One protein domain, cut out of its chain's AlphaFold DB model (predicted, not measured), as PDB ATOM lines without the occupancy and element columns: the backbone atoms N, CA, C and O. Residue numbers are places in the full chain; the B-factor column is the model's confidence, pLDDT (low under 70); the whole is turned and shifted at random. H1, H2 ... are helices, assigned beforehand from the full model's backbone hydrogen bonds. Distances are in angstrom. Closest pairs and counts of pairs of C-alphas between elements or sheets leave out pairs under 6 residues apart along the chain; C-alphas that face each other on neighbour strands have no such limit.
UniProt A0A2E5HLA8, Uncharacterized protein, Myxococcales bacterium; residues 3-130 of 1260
ATOM      1  N   PHE A   3     142.583 105.546 111.854       89.69
ATOM      2  CA  PHE A   3     143.021 106.511 112.866       89.69
ATOM      3  C   PHE A   3     143.785 107.688 112.243       89.69
ATOM      4  O   PHE A   3     143.512 108.814 112.624       89.69
ATOM      5  N   LEU A   4     144.648 107.463 111.237       92.50
ATOM      6  CA  LEU A   4     145.304 108.550 110.489       92.50
ATOM      7  C   LEU A   4     144.294 109.426 109.753       92.50
ATOM      8  O   LEU A   4     144.394 110.643 109.817       92.50
ATOM      9  N   ASN A   5     143.300 108.827 109.092       88.81
ATOM     10  CA  ASN A   5     142.255 109.588 108.415       88.81
ATOM     11  C   ASN A   5     141.410 110.372 109.433       88.81
ATOM     12  O   ASN A   5     141.132 111.539 109.201       88.81
ATOM     13  N   ARG A   6     141.067 109.784 110.592       93.00
ATOM     14  CA  ARG A   6     140.382 110.497 111.686       93.00
ATOM     15  C   ARG A   6     141.242 111.619 112.275       93.00
ATOM     16  O   ARG A   6     140.712 112.690 112.532       93.00
ATOM     17  N   ALA A   7     142.535 111.383 112.484       94.75
ATOM     18  CA  ALA A   7     143.475 112.386 112.967       94.75
ATOM     19  C   ALA A   7     143.607 113.534 111.963       94.75
ATOM     20  O   ALA A   7     143.545 114.684 112.371       94.75
ATOM     21  N   ARG A   8     143.681 113.229 110.660       93.44
ATOM     22  CA  ARG A   8     143.686 114.222 109.584       93.44
ATOM     23  C   ARG A   8     142.380 115.008 109.552       93.44
ATOM     24  O   ARG A   8     142.432 116.204 109.739       93.44
ATOM     25  N   THR A   9     141.209 114.373 109.523       93.44
ATOM     26  CA  THR A   9     139.929 115.103 109.599       93.44
ATOM     27  C   THR A   9     139.783 115.952 110.872       93.44
ATOM     28  O   THR A   9     139.195 117.027 110.812       93.44
ATOM     29  N   LEU A  10     140.316 115.520 112.022       93.12
ATOM     30  CA  LEU A  10     140.342 116.336 113.247       93.12
ATOM     31  C   LEU A  10     141.345 117.498 113.156       93.12
ATOM     32  O   LEU A  10     141.058 118.582 113.644       93.12
ATOM     33  N   TYR A  11     142.487 117.292 112.508       95.38
ATOM     34  CA  TYR A  11     143.502 118.311 112.258       95.38
ATOM     35  C   TYR A  11     143.014 119.368 111.253       95.38
ATOM     36  O   TYR A  11     143.025 120.556 111.553       95.38
ATOM     37  N   ASP A  12     142.470 118.925 110.118       89.31
ATOM     38  CA  ASP A  12     141.879 119.745 109.054       89.31
ATOM     39  C   ASP A  12     140.662 120.559 109.548       89.31
ATOM     40  O   ASP A  12     140.291 121.559 108.941       89.31
ATOM     41  N   THR A  13     140.037 120.151 110.664       88.94
ATOM     42  CA  THR A  13     138.974 120.905 111.364       88.94
ATOM     43  C   THR A  13     139.492 121.728 112.555       88.94
ATOM     44  O   THR A  13     138.713 122.156 113.405       88.94
ATOM     45  N   GLY A  14     140.807 121.964 112.637       80.81
ATOM     46  CA  GLY A  14     141.461 122.802 113.652       80.81
ATOM     47  C   GLY A  14     141.587 122.169 115.043       80.81
ATOM     48  O   GLY A  14     142.084 122.799 115.975       80.81
ATOM     49  N   ASN A  15     141.159 120.918 115.222       92.81
ATOM     50  CA  ASN A  15     141.211 120.204 116.493       92.81
ATOM     51  C   ASN A  15     142.519 119.402 116.628       92.81
ATOM     52  O   ASN A  15     142.513 118.173 116.737       92.81
ATOM     53  N   THR A  16     143.656 120.106 116.653       91.69
ATOM     54  CA  THR A  16     145.010 119.522 116.760       91.69
ATOM     55  C   THR A  16     145.165 118.615 117.988       91.69
ATOM     56  O   THR A  16     145.832 117.584 117.922       91.69
ATOM     57  N   VAL A  17     144.495 118.930 119.104       92.25
ATOM     58  CA  VAL A  17     144.474 118.077 120.310       92.25
ATOM     59  C   VAL A  17     143.727 116.765 120.049       92.25
ATOM     60  O   VAL A  17     144.232 115.694 120.381       92.25
ATOM     61  N   GLY A  18     142.557 116.816 119.405       91.38
ATOM     62  CA  GLY A  18     141.818 115.630 118.974       91.38
ATOM     63  C   GLY A  18     142.590 114.792 117.950       91.38
ATOM     64  O   GLY A  18     142.572 113.563 118.031       91.38
ATOM     65  N   ALA A  19     143.318 115.440 117.037       94.44
ATOM     66  CA  ALA A  19     144.207 114.779 116.088       94.44
ATOM     67  C   ALA A  19     145.333 114.020 116.803       94.44
ATOM     68  O   ALA A  19     145.503 112.823 116.580       94.44
ATOM     69  N   VAL A  20     146.038 114.675 117.731       94.62
ATOM     70  CA  VAL A  20     147.099 114.061 118.541       94.62
ATOM     71  C   VAL A  20     146.567 112.908 119.400       94.62
ATOM     72  O   VAL A  20     147.192 111.852 119.435       94.62
ATOM     73  N   ILE A  21     145.384 113.031 120.012       94.75
ATOM     74  CA  ILE A  21     144.739 111.917 120.735       94.75
ATOM     75  C   ILE A  21     144.419 110.748 119.784       94.75
ATOM     76  O   ILE A  21     144.646 109.591 120.135       94.75
ATOM     77  N   ALA A  22     143.945 111.021 118.564       93.88
ATOM     78  CA  ALA A  22     143.685 109.990 117.558       93.88
ATOM     79  C   ALA A  22     144.971 109.323 117.026       93.88
ATOM     80  O   ALA A  22     144.941 108.131 116.714       93.88
ATOM     81  N   LEU A  23     146.098 110.046 116.965       95.81
ATOM     82  CA  LEU A  23     147.421 109.476 116.683       95.81
ATOM     83  C   LEU A  23     147.911 108.599 117.837       95.81
ATOM     84  O   LEU A  23     148.304 107.463 117.597       95.81
ATOM     85  N   ILE A  24     147.824 109.078 119.080       95.94
ATOM     86  CA  ILE A  24     148.198 108.337 120.296       95.94
ATOM     87  C   ILE A  24     147.412 107.022 120.402       95.94
ATOM     88  O   ILE A  24     148.008 105.961 120.567       95.94
ATOM     89  N   GLU A  25     146.085 107.058 120.260       94.00
ATOM     90  CA  GLU A  25     145.235 105.856 120.309       94.00
ATOM     91  C   GLU A  25     145.427 104.908 119.116       94.00
ATOM     92  O   GLU A  25     145.083 103.727 119.213       94.00
ATOM     93  N   GLY A  26     145.985 105.403 118.008       92.62
ATOM     94  CA  GLY A  26     146.465 104.584 116.901       92.62
ATOM     95  C   GLY A  26     147.807 103.923 117.208       92.62
ATOM     96  O   GLY A  26     147.924 102.706 117.117       92.62
ATOM     97  N   LEU A  27     148.804 104.703 117.626       92.81
ATOM     98  CA  LEU A  27     150.170 104.246 117.893       92.81
ATOM     99  C   LEU A  27     150.253 103.289 119.090       92.81
ATOM    100  O   LEU A  27     150.990 102.315 119.023       92.81
ATOM    101  N   LYS A  28     149.398 103.443 120.112       89.56
ATOM    102  CA  LYS A  28     149.194 102.433 121.177       89.56
ATOM    103  C   LYS A  28     148.786 101.040 120.656       89.56
ATOM    104  O   LYS A  28     148.821 100.080 121.420       89.56
ATOM    105  N   ARG A  29     148.334 100.932 119.399       87.44
ATOM    106  CA  ARG A  29     147.913  99.685 118.726       87.44
ATOM    107  C   ARG A  29     148.813  99.313 117.543       87.44
ATOM    108  O   ARG A  29     148.772  98.172 117.096       87.44
ATOM    109  N   TYR A  30     149.575 100.276 117.030       87.31
ATOM    110  CA  TYR A  30     150.425 100.179 115.844       87.31
ATOM    111  C   TYR A  30     151.718 100.994 116.074       87.31
ATOM    112  O   TYR A  30     151.899 102.025 115.416       87.31
ATOM    113  N   PRO A  31     152.582 100.603 117.033       83.69
ATOM    114  CA  PRO A  31     153.743 101.405 117.431       83.69
ATOM    115  C   PRO A  31     154.731 101.613 116.275       83.69
ATOM    116  O   PRO A  31     155.308 102.689 116.149       83.69
ATOM    117  N   ASP A  32     154.827 100.638 115.369       80.62
ATOM    118  CA  ASP A  32     155.777 100.594 114.246       80.62
ATOM    119  C   ASP A  32     155.431 101.530 113.075       80.62
ATOM    120  O   ASP A  32     156.073 101.509 112.022       80.62
ATOM    121  N   HIS A  33     154.399 102.368 113.214       89.94
ATOM    122  CA  HIS A  33     153.977 103.281 112.156       89.94
ATOM    123  C   HIS A  33     154.800 104.580 112.165       89.94
ATOM    124  O   HIS A  33     154.293 105.647 112.513       89.94
ATOM    125  N   VAL A  34     156.056 104.494 111.713       87.25
ATOM    126  CA  VAL A  34     157.064 105.579 111.713       87.25
ATOM    127  C   VAL A  34     156.511 106.942 111.261       87.25
ATOM    128  O   VAL A  34     156.739 107.933 111.948       87.25
ATOM    129  N   ASP A  35     155.730 107.028 110.177       86.88
ATOM    130  CA  ASP A  35     155.157 108.314 109.721       86.88
ATOM    131  C   ASP A  35     154.107 108.898 110.675       86.88
ATOM    132  O   ASP A  35     154.065 110.107 110.896       86.88
ATOM    133  N   ALA A  36     153.264 108.049 111.272       91.88
ATOM    134  CA  ALA A  36     152.280 108.472 112.265       91.88
ATOM    135  C   ALA A  36     152.972 108.930 113.557       91.88
ATOM    136  O   ALA A  36     152.531 109.883 114.197       91.88
ATOM    137  N   PHE A  37     154.075 108.269 113.911       91.81
ATOM    138  CA  PHE A  37     154.914 108.589 115.058       91.81
ATOM    139  C   PHE A  37     155.698 109.894 114.853       91.81
ATOM    140  O   PHE A  37     155.731 110.753 115.734       91.81
ATOM    141  N   ARG A  38     156.258 110.091 113.655       91.69
ATOM    142  CA  ARG A  38     156.876 111.346 113.220       91.69
ATOM    143  C   ARG A  38     155.873 112.496 113.268       91.69
ATOM    144  O   ARG A  38     156.164 113.512 113.886       91.69
ATOM    145  N   TRP A  39     154.679 112.304 112.708       95.50
ATOM    146  CA  TRP A  39     153.630 113.323 112.717       95.50
ATOM    147  C   TRP A  39     153.121 113.626 114.137       95.50
ATOM    148  O   TRP A  39     152.887 114.787 114.460       95.50
ATOM    149  N   LEU A  40     153.041 112.628 115.029       96.31
ATOM    150  CA  LEU A  40     152.779 112.852 116.459       96.31
ATOM    151  C   LEU A  40     153.857 113.744 117.100       96.31
ATOM    152  O   LEU A  40     153.518 114.657 117.852       96.31
ATOM    153  N   ILE A  41     155.138 113.498 116.802       94.94
ATOM    154  CA  ILE A  41     156.253 114.330 117.279       94.94
ATOM    155  C   ILE A  41     156.150 115.751 116.724       94.94
ATOM    156  O   ILE A  41     156.275 116.691 117.506       94.94
ATOM    157  N   ASP A  42     155.913 115.912 115.420       93.62
ATOM    158  CA  ASP A  42     155.786 117.216 114.763       93.62
ATOM    159  C   ASP A  42     154.644 118.038 115.405       93.62
ATOM    160  O   ASP A  42     154.898 119.110 115.955       93.62
ATOM    161  N   LEU A  43     153.421 117.488 115.472       95.00
ATOM    162  CA  LEU A  43     152.265 118.168 116.078       95.00
ATOM    163  C   LEU A  43     152.480 118.509 117.562       95.00
ATOM    164  O   LEU A  43     152.131 119.602 118.008       95.00
ATOM    165  N   TYR A  44     153.036 117.586 118.355       95.88
ATOM    166  CA  TYR A  44     153.242 117.824 119.787       95.88
ATOM    167  C   TYR A  44     154.349 118.853 120.062       95.88
ATOM    168  O   TYR A  44     154.194 119.699 120.948       95.88
ATOM    169  N   CYS A  45     155.456 118.801 119.313       93.31
ATOM    170  CA  CYS A  45     156.571 119.727 119.502       93.31
ATOM    171  C   CYS A  45     156.211 121.143 119.062       93.31
ATOM    172  O   CYS A  45     156.486 122.087 119.807       93.31
ATOM    173  N   ASP A  46     155.573 121.281 117.899       90.19
ATOM    174  CA  ASP A  46     155.562 122.552 117.179       90.19
ATOM    175  C   ASP A  46     154.182 123.244 117.216       90.19
ATOM    176  O   ASP A  46     154.126 124.472 117.179       90.19
ATOM    177  N   GLU A  47     153.076 122.502 117.398       90.94
ATOM    178  CA  GLU A  47     151.711 123.051 117.265       90.94
ATOM    179  C   GLU A  47     150.834 122.986 118.527       90.94
ATOM    180  O   GLU A  47     150.113 123.939 118.833       90.94
ATOM    181  N   VAL A  48     150.862 121.888 119.296       93.19
ATOM    182  CA  VAL A  48     150.000 121.737 120.487       93.19
ATOM    183  C   VAL A  48     150.358 122.792 121.536       93.19
ATOM    184  O   VAL A  48     151.433 122.745 122.131       93.19
ATOM    185  N   GLN A  49     149.452 123.738 121.809       86.75
ATOM    186  CA  GLN A  49     149.722 124.891 122.687       86.75
ATOM    187  C   GLN A  49     149.542 124.625 124.193       86.75
ATOM    188  O   GLN A  49     149.983 125.435 125.012       86.75
ATOM    189  N   HIS A  50     148.921 123.510 124.595       84.88
ATOM    190  CA  HIS A  50     148.644 123.194 126.005       84.88
ATOM    191  C   HIS A  50     149.187 121.821 126.425       84.88
ATOM    192  O   HIS A  50     149.032 120.839 125.704       84.88
ATOM    193  N   THR A  51     149.793 121.754 127.613       86.25
ATOM    194  CA  THR A  51     150.258 120.499 128.228       86.25
ATOM    195  C   THR A  51     149.104 119.703 128.832       86.25
ATOM    196  O   THR A  51     148.165 120.297 129.365       86.25
ATOM    197  N   GLY A  52     149.222 118.378 128.869       87.19
ATOM    198  CA  GLY A  52     148.254 117.475 129.507       87.19
ATOM    199  C   GLY A  52     148.210 116.063 128.913       87.19
ATOM    200  O   GLY A  52     147.577 115.185 129.494       87.19
ATOM    201  N   LEU A  53     148.873 115.840 127.775       93.12
ATOM    202  CA  LEU A  53     148.889 114.569 127.034       93.12
ATOM    203  C   LEU A  53     150.125 113.706 127.351       93.12
ATOM    204  O   LEU A  53     150.276 112.601 126.829       93.12
ATOM    205  N   GLU A  54     151.031 114.194 128.198       94.56
ATOM    206  CA  GLU A  54     152.371 113.631 128.376       94.56
ATOM    207  C   GLU A  54     152.351 112.222 128.991       94.56
ATOM    208  O   GLU A  54     153.137 111.378 128.576       94.56
ATOM    209  N   ASP A  55     151.416 111.923 129.903       91.31
ATOM    210  CA  ASP A  55     151.226 110.585 130.502       91.31
ATOM    211  C   ASP A  55     150.778 109.505 129.489       91.31
ATOM    212  O   ASP A  55     150.837 108.312 129.806       91.31
ATOM    213  N   ASP A  56     150.326 109.895 128.293       92.75
ATOM    214  CA  ASP A  56     149.967 108.991 127.193       92.75
ATOM    215  C   ASP A  56     150.996 109.011 126.055       92.75
ATOM    216  O   ASP A  56     151.310 107.952 125.510       92.75
ATOM    217  N   ILE A  57     151.588 110.172 125.747       94.56
ATOM    218  CA  ILE A  57     152.711 110.298 124.799       94.56
ATOM    219  C   ILE A  57     153.913 109.474 125.275       94.56
ATOM    220  O   ILE A  57     154.490 108.725 124.492       94.56
ATOM    221  N   VAL A  58     154.232 109.521 126.572       94.75
ATOM    222  CA  VAL A  58     155.287 108.702 127.194       94.75
ATOM    223  C   VAL A  58     155.054 107.207 126.952       94.75
ATOM    224  O   VAL A  58     155.991 106.491 126.620       94.75
ATOM    225  N   ARG A  59     153.805 106.717 127.003       91.19
ATOM    226  CA  ARG A  59     153.502 105.295 126.722       91.19
ATOM    227  C   ARG A  59     153.766 104.904 125.270       91.19
ATOM    228  O   ARG A  59     154.090 103.751 125.026       91.19
ATOM    229  N   VAL A  60     153.591 105.843 124.342       94.25
ATOM    230  CA  VAL A  60     153.829 105.651 122.906       94.25
ATOM    231  C   VAL A  60     155.327 105.733 122.586       94.25
ATOM    232  O   VAL A  60     155.844 104.918 121.825       94.25
ATOM    233  N   PHE A  61     156.059 106.661 123.206       93.25
ATOM    234  CA  PHE A  61     157.513 106.775 123.033       93.25
ATOM    235  C   PHE A  61     158.263 105.600 123.677       93.25
ATOM    236  O   PHE A  61     159.179 105.050 123.073       93.25
ATOM    237  N   ASP A  62     157.818 105.143 124.850       88.94
ATOM    238  CA  ASP A  62     158.383 103.978 125.544       88.94
ATOM    239  C   ASP A  62     158.037 102.628 124.881       88.94
ATOM    240  O   ASP A  62     158.509 101.593 125.347       88.94
ATOM    241  N   SER A  63     157.216 102.614 123.820       85.19
ATOM    242  CA  SER A  63     156.949 101.420 122.998       85.19
ATOM    243  C   SER A  63     157.798 101.334 121.721       85.19
ATOM    244  O   SER A  63     157.540 100.474 120.885       85.19
ATOM    245  N   CYS A  64     158.783 102.220 121.544       84.25
ATOM    246  CA  CYS A  64     159.682 102.222 120.383       84.25
ATOM    247  C   CYS A  64     160.957 101.382 120.611       84.25
ATOM    248  O   CYS A  64     161.329 101.171 121.764       84.25
ATOM    249  N   PRO A  65     161.668 100.959 119.542       79.12
ATOM    250  CA  PRO A  65     162.927 100.212 119.645       79.12
ATOM    251  C   PRO A  65     164.044 100.958 120.387       79.12
ATOM    252  O   PRO A  65     164.745 100.354 121.194       79.12
ATOM    253  N   ASP A  66     164.178 102.270 120.157       83.75
ATOM    254  CA  ASP A  66     165.064 103.164 120.913       83.75
ATOM    255  C   ASP A  66     164.267 104.343 121.508       83.75
ATOM    256  O   ASP A  66     164.129 105.397 120.876       83.75
ATOM    257  N   PRO A  67     163.722 104.198 122.731       85.56
ATOM    258  CA  PRO A  67     163.033 105.291 123.408       85.56
ATOM    259  C   PRO A  67     163.970 106.460 123.737       85.56
ATOM    260  O   PRO A  67     163.551 107.614 123.646       85.56
ATOM    261  N   GLU A  68     165.231 106.204 124.105       83.75
ATOM    262  CA  GLU A  68     166.173 107.267 124.485       83.75
ATOM    263  C   GLU A  68     166.463 108.195 123.301       83.75
ATOM    264  O   GLU A  68     166.416 109.416 123.456       83.75
ATOM    265  N   GLY A  69     166.670 107.650 122.100       82.50
ATOM    266  CA  GLY A  69     166.770 108.418 120.860       82.50
ATOM    267  C   GLY A  69     165.542 109.294 120.603       82.50
ATOM    268  O   GLY A  69     165.699 110.476 120.278       82.50
ATOM    269  N   VAL A  70     164.326 108.773 120.829       87.88
ATOM    270  CA  VAL A  70     163.081 109.561 120.720       87.88
ATOM    271  C   VAL A  70     163.081 110.733 121.694       87.88
ATOM    272  O   VAL A  70     162.877 111.873 121.271       87.88
ATOM    273  N   TYR A  71     163.311 110.494 122.988       90.00
ATOM    274  CA  TYR A  71     163.290 111.573 123.980       90.00
ATOM    275  C   TYR A  71     164.385 112.605 123.711       90.00
ATOM    276  O   TYR A  71     164.114 113.805 123.781       90.00
ATOM    277  N   ASN A  72     165.585 112.167 123.329       83.75
ATOM    278  CA  ASN A  72     166.679 113.055 122.947       83.75
ATOM    279  C   ASN A  72     166.293 113.962 121.767       83.75
ATOM    280  O   ASN A  72     166.518 115.171 121.842       83.75
ATOM    281  N   LEU A  73     165.669 113.424 120.713       86.56
ATOM    282  CA  LEU A  73     165.163 114.206 119.580       86.56
ATOM    283  C   LEU A  73     164.050 115.186 119.998       86.56
ATOM    284  O   LEU A  73     164.099 116.372 119.659       86.56
ATOM    285  N   VAL A  74     163.047 114.708 120.740       92.00
ATOM    286  CA  VAL A  74     161.877 115.506 121.147       92.00
ATOM    287  C   VAL A  74     162.286 116.655 122.064       92.00
ATOM    288  O   VAL A  74     161.920 117.804 121.810       92.00
ATOM    289  N   TYR A  75     163.095 116.392 123.093       88.62
ATOM    290  CA  TYR A  75     163.571 117.454 123.972       88.62
ATOM    291  C   TYR A  75     164.486 118.448 123.240       88.62
ATOM    292  O   TYR A  75     164.394 119.644 123.506       88.62
ATOM    293  N   GLN A  76     165.316 118.008 122.281       83.62
ATOM    294  CA  GLN A  76     166.110 118.924 121.447       83.62
ATOM    295  C   GLN A  76     165.230 119.884 120.633       83.62
ATOM    296  O   GLN A  76     165.557 121.071 120.555       83.62
ATOM    297  N   ARG A  77     164.113 119.419 120.052       90.25
ATOM    298  CA  ARG A  77     163.153 120.295 119.346       90.25
ATOM    299  C   ARG A  77     162.459 121.256 120.308       90.25
ATOM    300  O   ARG A  77     162.514 122.465 120.097       90.25
ATOM    301  N   LEU A  78     161.905 120.740 121.407       89.38
ATOM    302  CA  LEU A  78     161.243 121.558 122.429       89.38
ATOM    303  C   LEU A  78     162.179 122.617 123.042       89.38
ATOM    304  O   LEU A  78     161.714 123.705 123.376       89.38
ATOM    305  N   LEU A  79     163.480 122.329 123.179       83.25
ATOM    306  CA  LEU A  79     164.477 123.284 123.673       83.25
ATOM    307  C   LEU A  79     164.778 124.378 122.639       83.25
ATOM    308  O   LEU A  79     164.818 125.548 123.003       83.25
ATOM    309  N   ARG A  80     164.940 124.021 121.354       81.38
ATOM    310  CA  ARG A  80     165.141 124.992 120.258       81.38
ATOM    311  C   ARG A  80     163.942 125.926 120.065       81.38
ATOM    312  O   ARG A  80     164.137 127.064 119.665       81.38
ATOM    313  N   ALA A  81     162.734 125.455 120.368       83.56
ATOM    314  CA  ALA A  81     161.505 126.247 120.373       83.56
ATOM    315  C   ALA A  81     161.187 126.888 121.749       83.56
ATOM    316  O   ALA A  81     160.069 127.345 121.977       83.56
ATOM    317  N   GLU A  82     162.138 126.881 122.694       88.19
ATOM    318  CA  GLU A  82     162.036 127.453 124.049       88.19
ATOM    319  C   GLU A  82     160.807 126.998 124.876       88.19
ATOM    320  O   GLU A  82     160.387 127.657 125.837       88.19
ATOM    321  N   ARG A  83     160.241 125.819 124.579       90.00
ATOM    322  CA  ARG A  83     158.985 125.299 125.160       90.00
ATOM    323  C   ARG A  83     159.184 124.674 126.546       90.00
ATOM    324  O   ARG A  83     158.697 123.588 126.855       90.00
ATOM    325  N   HIS A  84     159.878 125.387 127.430       86.62
ATOM    326  CA  HIS A  84     160.317 124.949 128.761       86.62
ATOM    327  C   HIS A  84     159.205 124.362 129.660       86.62
ATOM    328  O   HIS A  84     159.491 123.555 130.544       86.62
ATOM    329  N   ALA A  85     157.941 124.757 129.470       86.06
ATOM    330  CA  ALA A  85     156.807 124.180 130.197       86.06
ATOM    331  C   ALA A  85     156.497 122.734 129.764       86.06
ATOM    332  O   ALA A  85     156.289 121.880 130.625       86.06
ATOM    333  N   PHE A  86     156.545 122.458 128.457       91.56
ATOM    334  CA  PHE A  86     156.335 121.132 127.871       91.56
ATOM    335  C   PHE A  86     157.459 120.187 128.276       91.56
ATOM    336  O   PHE A  86     157.189 119.098 128.766       91.56
ATOM    337  N   ILE A  87     158.711 120.650 128.192       89.19
ATOM    338  CA  ILE A  87     159.888 119.911 128.669       89.19
ATOM    339  C   ILE A  87     159.687 119.457 130.120       89.19
ATOM    340  O   ILE A  87     159.745 118.266 130.399       89.19
ATOM    341  N   ARG A  88     159.373 120.381 131.044       88.19
ATOM    342  CA  ARG A  88     159.167 120.057 132.471       88.19
ATOM    343  C   ARG A  88     157.963 119.153 132.741       88.19
ATOM    344  O   ARG A  88     157.934 118.507 133.789       88.19
ATOM    345  N   ARG A  89     156.952 119.130 131.864       92.00
ATOM    346  CA  ARG A  89     155.804 118.225 132.000       92.00
ATOM    347  C   ARG A  89     156.117 116.842 131.435       92.00
ATOM    348  O   ARG A  89     155.838 115.870 132.125       92.00
ATOM    349  N   LEU A  90     156.748 116.760 130.265       93.38
ATOM    350  CA  LEU A  90     157.163 115.502 129.645       93.38
ATOM    351  C   LEU A  90     158.213 114.792 130.501       93.38
ATOM    352  O   LEU A  90     158.031 113.625 130.813       93.38
ATOM    353  N   ASP A  91     159.230 115.509 130.979       90.31
ATOM    354  CA  ASP A  91     160.235 115.011 131.928       90.31
ATOM    355  C   ASP A  91     159.591 114.524 133.232       90.31
ATOM    356  O   ASP A  91     159.900 113.431 133.701       90.31
ATOM    357  N   ARG A  92     158.602 115.249 133.778       90.88
ATOM    358  CA  ARG A  92     157.845 114.759 134.939       90.88
ATOM    359  C   ARG A  92     157.058 113.489 134.621       90.88
ATOM    360  O   ARG A  92     157.203 112.526 135.357       90.88
ATOM    361  N   SER A  93     156.245 113.466 133.568       93.38
ATOM    362  CA  SER A  93     155.424 112.298 133.216       93.38
ATOM    363  C   SER A  93     156.284 111.088 132.829       93.38
ATOM    364  O   SER A  93     155.950 109.966 133.198       93.38
ATOM    365  N   ARG A  94     157.439 111.307 132.186       91.94
ATOM    366  CA  ARG A  94     158.456 110.289 131.886       91.94
ATOM    367  C   ARG A  94     159.093 109.750 133.162       91.94
ATOM    368  O   ARG A  94     159.168 108.537 133.328       91.94
ATOM    369  N   ARG A  95     159.493 110.618 134.100       86.94
ATOM    370  CA  ARG A  95     160.000 110.195 135.415       86.94
ATOM    371  C   ARG A  95     158.928 109.533 136.272       86.94
ATOM    372  O   ARG A  95     159.252 108.590 136.972       86.94
ATOM    373  N   GLU A  96     157.670 109.963 136.217       87.69
ATOM    374  CA  GLU A  96     156.561 109.306 136.917       87.69
ATOM    375  C   GLU A  96     156.261 107.927 136.313       87.69
ATOM    376  O   GLU A  96     156.061 106.978 137.064       87.69
ATOM    377  N   ALA A  97     156.279 107.776 134.986       87.06
ATOM    378  CA  ALA A  97     156.168 106.474 134.329       87.06
ATOM    379  C   ALA A  97     157.377 105.574 134.633       87.06
ATOM    380  O   ALA A  97     157.196 104.400 134.944       87.06
ATOM    381  N   GLY A  98     158.590 106.136 134.635       80.88
ATOM    382  CA  GLY A  98     159.813 105.479 135.095       80.88
ATOM    383  C   GLY A  98     159.687 104.994 136.537       80.88
ATOM    384  O   GLY A  98     159.864 103.809 136.793       80.88
ATOM    385  N   LEU A  99     159.241 105.854 137.458       78.62
ATOM    386  CA  LEU A  99     158.977 105.522 138.862       78.62
ATOM    387  C   LEU A  99     157.923 104.410 139.000       78.62
ATOM    388  O   LEU A  99     158.106 103.488 139.789       78.62
ATOM    389  N   ARG A 100     156.853 104.448 138.188       79.81
ATOM    390  CA  ARG A 100     155.822 103.393 138.100       79.81
ATOM    391  C   ARG A 100     156.370 102.068 137.521       79.81
ATOM    392  O   ARG A 100     155.766 101.030 137.768       79.81
ATOM    393  N   ARG A 101     157.495 102.084 136.790       75.38
ATOM    394  CA  ARG A 101     158.230 100.899 136.285       75.38
ATOM    395  C   ARG A 101     159.490 100.542 137.094       75.38
ATOM    396  O   ARG A 101     160.163  99.577 136.752       75.38
ATOM    397  N   GLY A 102     159.849 101.322 138.116       63.41
ATOM    398  CA  GLY A 102     161.128 101.208 138.833       63.41
ATOM    399  C   GLY A 102     162.376 101.661 138.050       63.41
ATOM    400  O   GLY A 102     163.482 101.533 138.564       63.41
ATOM    401  N   VAL A 103     162.229 102.203 136.837       73.81
ATOM    402  CA  VAL A 103     163.348 102.662 135.997       73.81
ATOM    403  C   VAL A 103     163.707 104.103 136.356       73.81
ATOM    404  O   VAL A 103     162.897 105.019 136.186       73.81
ATOM    405  N   GLN A 104     164.933 104.317 136.833       72.19
ATOM    406  CA  GLN A 104     165.441 105.644 137.181       72.19
ATOM    407  C   GLN A 104     165.872 106.406 135.921       72.19
ATOM    408  O   GLN A 104     167.032 106.396 135.522       72.19
ATOM    409  N   VAL A 105     164.902 107.059 135.283       77.94
ATOM    410  CA  VAL A 105     165.122 107.904 134.102       77.94
ATOM    411  C   VAL A 105     166.021 109.103 134.465       77.94
ATOM    412  O   VAL A 105     165.693 109.800 135.433       77.94
ATOM    413  N   PRO A 106     167.101 109.383 133.702       68.56
ATOM    414  CA  PRO A 106     167.942 110.563 133.901       68.56
ATOM    415  C   PRO A 106     167.138 111.864 133.875       68.56
ATOM    416  O   PRO A 106     166.141 111.987 133.158       68.56
ATOM    417  N   THR A 107     167.574 112.862 134.638       67.31
ATOM    418  CA  THR A 107     166.960 114.187 134.583       67.31
ATOM    419  C   THR A 107     167.255 114.846 133.239       67.31
ATOM    420  O   THR A 107     168.366 114.740 132.723       67.31
ATOM    421  N   TRP A 108     166.299 115.610 132.697       66.69
ATOM    422  CA  TRP A 108     166.545 116.386 131.473       66.69
ATOM    423  C   TRP A 108     167.797 117.284 131.564       66.69
ATOM    424  O   TRP A 108     168.497 117.458 130.574       66.69
ATOM    425  N   SER A 109     168.134 117.799 132.750       66.88
ATOM    426  CA  SER A 109     169.396 118.509 133.016       66.88
ATOM    427  C   SER A 109     170.640 117.669 132.693       66.88
ATOM    428  O   SER A 109     171.476 118.105 131.906       66.88
ATOM    429  N   GLU A 110     170.731 116.444 133.215       68.44
ATOM    430  CA  GLU A 110     171.854 115.528 132.945       68.44
ATOM    431  C   GLU A 110     171.870 115.091 131.467       68.44
ATOM    432  O   GLU A 110     172.936 114.960 130.860       68.44
ATOM    433  N   THR A 111     170.695 114.931 130.845       64.12
ATOM    434  CA  THR A 111     170.568 114.661 129.403       64.12
ATOM    435  C   THR A 111     171.108 115.819 128.551       64.12
ATOM    436  O   THR A 111     171.824 115.582 127.579       64.12
ATOM    437  N   VAL A 112     170.824 117.074 128.923       64.38
ATOM    438  CA  VAL A 112     171.353 118.281 128.258       64.38
ATOM    439  C   VAL A 112     172.863 118.385 128.402       64.38
ATOM    440  O   VAL A 112     173.545 118.680 127.421       64.38
ATOM    441  N   GLU A 113     173.396 118.153 129.600       70.81
ATOM    442  CA  GLU A 113     174.841 118.187 129.853       70.81
ATOM    443  C   GLU A 113     175.563 117.113 129.028       70.81
ATOM    444  O   GLU A 113     176.522 117.424 128.318       70.81
ATOM    445  N   THR A 114     175.023 115.891 129.002       64.06
ATOM    446  CA  THR A 114     175.538 114.782 128.182       64.06
ATOM    447  C   THR A 114     175.487 115.110 126.685       64.06
ATOM    448  O   THR A 114     176.499 114.994 125.993       64.06
ATOM    449  N   TYR A 115     174.351 115.595 126.170       63.06
ATOM    450  CA  TYR A 115     174.219 115.971 124.756       63.06
ATOM    451  C   TYR A 115     175.154 117.126 124.366       63.06
ATOM    452  O   TYR A 115     175.761 117.096 123.296       63.06
ATOM    453  N   ASN A 116     175.317 118.135 125.228       66.44
ATOM    454  CA  ASN A 116     176.238 119.240 124.973       66.44
ATOM    455  C   ASN A 116     177.702 118.776 124.965       66.44
ATOM    456  O   ASN A 116     178.462 119.233 124.110       66.44
ATOM    457  N   ALA A 117     178.086 117.833 125.833       69.94
ATOM    458  CA  ALA A 117     179.407 117.208 125.799       69.94
ATOM    459  C   ALA A 117     179.630 116.406 124.500       69.94
ATOM    460  O   ALA A 117     180.643 116.600 123.825       69.94
ATOM    461  N   MET A 118     178.660 115.584 124.079       63.06
ATOM    462  CA  MET A 118     178.729 114.842 122.807       63.06
ATOM    463  C   MET A 118     178.797 115.779 121.591       63.06
ATOM    464  O   MET A 118     179.560 115.537 120.657       63.06
ATOM    465  N   ARG A 119     178.044 116.885 121.608       61.38
ATOM    466  CA  ARG A 119     178.075 117.919 120.563       61.38
ATOM    467  C   ARG A 119     179.417 118.658 120.523       61.38
ATOM    468  O   ARG A 119     179.889 118.961 119.430       61.38
ATOM    469  N   ALA A 120     180.035 118.932 121.673       65.88
ATOM    470  CA  ALA A 120     181.372 119.519 121.740       65.88
ATOM    471  C   ALA A 120     182.438 118.560 121.175       65.88
ATOM    472  O   ALA A 120     183.268 118.981 120.373       65.88
ATOM    473  N   ALA A 121     182.361 117.267 121.509       65.06
ATOM    474  CA  ALA A 121     183.250 116.240 120.963       65.06
ATOM    475  C   ALA A 121     183.085 116.056 119.441       65.06
ATOM    476  O   ALA A 121     184.075 115.983 118.714       65.06
ATOM    477  N   ALA A 122     181.849 116.048 118.928       61.41
ATOM    478  CA  ALA A 122     181.593 115.979 117.487       61.41
ATOM    479  C   ALA A 122     182.147 117.207 116.740       61.41
ATOM    480  O   ALA A 122     182.793 117.057 115.703       61.41
ATOM    481  N   ALA A 123     181.960 118.409 117.301       64.75
ATOM    482  CA  ALA A 123     182.495 119.650 116.746       64.75
ATOM    483  C   ALA A 123     184.035 119.690 116.743       64.75
ATOM    484  O   ALA A 123     184.619 120.180 115.780       64.75
ATOM    485  N   ALA A 124     184.694 119.138 117.768       65.12
ATOM    486  CA  ALA A 124     186.154 119.016 117.805       65.12
ATOM    487  C   ALA A 124     186.704 118.087 116.704       65.12
ATOM    488  O   ALA A 124     187.784 118.332 116.173       65.12
ATOM    489  N   ASN A 125     185.939 117.059 116.322       63.69
ATOM    490  CA  ASN A 125     186.338 116.051 115.338       63.69
ATOM    491  C   ASN A 125     185.861 116.350 113.899       63.69
ATOM    492  O   ASN A 125     186.006 115.494 113.028       63.69
ATOM    493  N   ASN A 126     185.265 117.523 113.632       57.38
ATOM    494  CA  ASN A 126     184.620 117.876 112.350       57.38
ATOM    495  C   ASN A 126     183.566 116.857 111.852       57.38
ATOM    496  O   ASN A 126     183.201 116.847 110.674       57.38
ATOM    497  N   ALA A 127     183.035 116.023 112.745       46.16
ATOM    498  CA  ALA A 127     181.972 115.079 112.430       46.16
ATOM    499  C   ALA A 127     180.600 115.769 112.554       46.16
ATOM    500  O   ALA A 127     180.405 116.587 113.460       46.16
ATOM    501  N   PRO A 128     179.606 115.432 111.708       48.53
ATOM    502  CA  PRO A 128     178.237 115.868 111.950       48.53
ATOM    503  C   PRO A 128     177.770 115.305 113.299       48.53
ATOM    504  O   PRO A 128     177.758 114.092 113.503       48.53
ATOM    505  N   ALA A 129     177.394 116.187 114.231       51.81
ATOM    506  CA  ALA A 129     176.851 115.766 115.520       51.81
ATOM    507  C   ALA A 129     175.632 114.848 115.296       51.81
ATOM    508  O   ALA A 129     174.814 115.163 114.426       51.81
ATOM    509  N   PRO A 130     175.495 113.734 116.045       51.12
ATOM    510  CA  PRO A 130     174.535 112.680 115.736       51.12
ATOM    511  C   PRO A 130     173.095 113.197 115.802       51.12
ATOM    512  O   PRO A 130     172.486 113.324 116.867       51.12
TER     513      PRO A 130
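What this domain is: This is residues 3 to 130 of the 1260 residues of an uncharacterized protein of Myxococcales bacterium (UniProt A0A2E5HLA8). Five helices run roughly along one axis in two groups, the triangle H1, H2 and H3 folding back and forth and the hairpin H5 and H6, with the short H4 slanting between H2 and H6. H7 leads away beyond H5 and H6, at the other end of the domain from H1, and residues 125 to 130 fold back after it. The printed part has 128 residues with seven named helices, H1 to H7 in chain order, and no named strand; its class is all helix. It is compact, with a radius of gyration of the C-alphas of 15.4 A, and spans 47 by 35 by 27 A.

Where its parts are: Look first for the longest helix, H6, residues 84 to 101: from C-alpha 84 at (160.317, 124.949, 128.761) it runs 25.3 A to C-alpha 101. Just before it, H5, residues 67 to 80, covers 20.1 A, and H4, residues 54 to 61, covers 10.1 A. H3, residues 34 to 47, covers 19.1 A, H2, residues 16 to 27, 16.2 A. Find the start of H1, residues 3 to 12, at C-alpha 3, (143.021, 106.511, 112.866); it is 13.8 A long. H7, residues 108 to 124, runs 24.0 A to C-alpha 124 at (186.154, 119.016, 117.805).

How they stand to each other: Start at H6: with residues 84 to 87 alone it touches H5, closest at the C-alphas of Tyr 75 and Ile 87, 6.5 A apart; they form a helical hairpin at a shallow tilt of 18 degrees. With residues 89 to 97 alone H6 touches H4, closest at C-alphas 55 and 93, 5.3 A; the tilt of 69.9 degrees is steep, only just short of about perpendicular. H4 touches H2 at a steep tilt of 43 degrees, closest at C-alphas 27 and 60, 6.4 A. H5 touches H3, closest at C-alphas 45 and 78, 5.8 A. H2 forms helical hairpins with H3, closest at C-alphas 20 and 40, 6.2 A, and with H1, closest at C-alphas 7 and 19, 4.0 A. H7 is close to but not clearly touching H5, about perpendicular at 85 degrees, with C-alphas 72 and 111 closest at 7.7 A. In the backbone, every O i to N i+4 pair is within hydrogen-bond range in H1, H2, H3, H5, H6 and H7, and 3 of 4 are in H4.

The domain as a whole: The two C-alphas farthest apart, of Thr 13 and Asn 125, are 47.8 A apart. The printed part has no cut and no long link. Its mean pLDDT is 83.7; look for values under 70 at residue 102, residues 106 to 112 and residues 114 to 130.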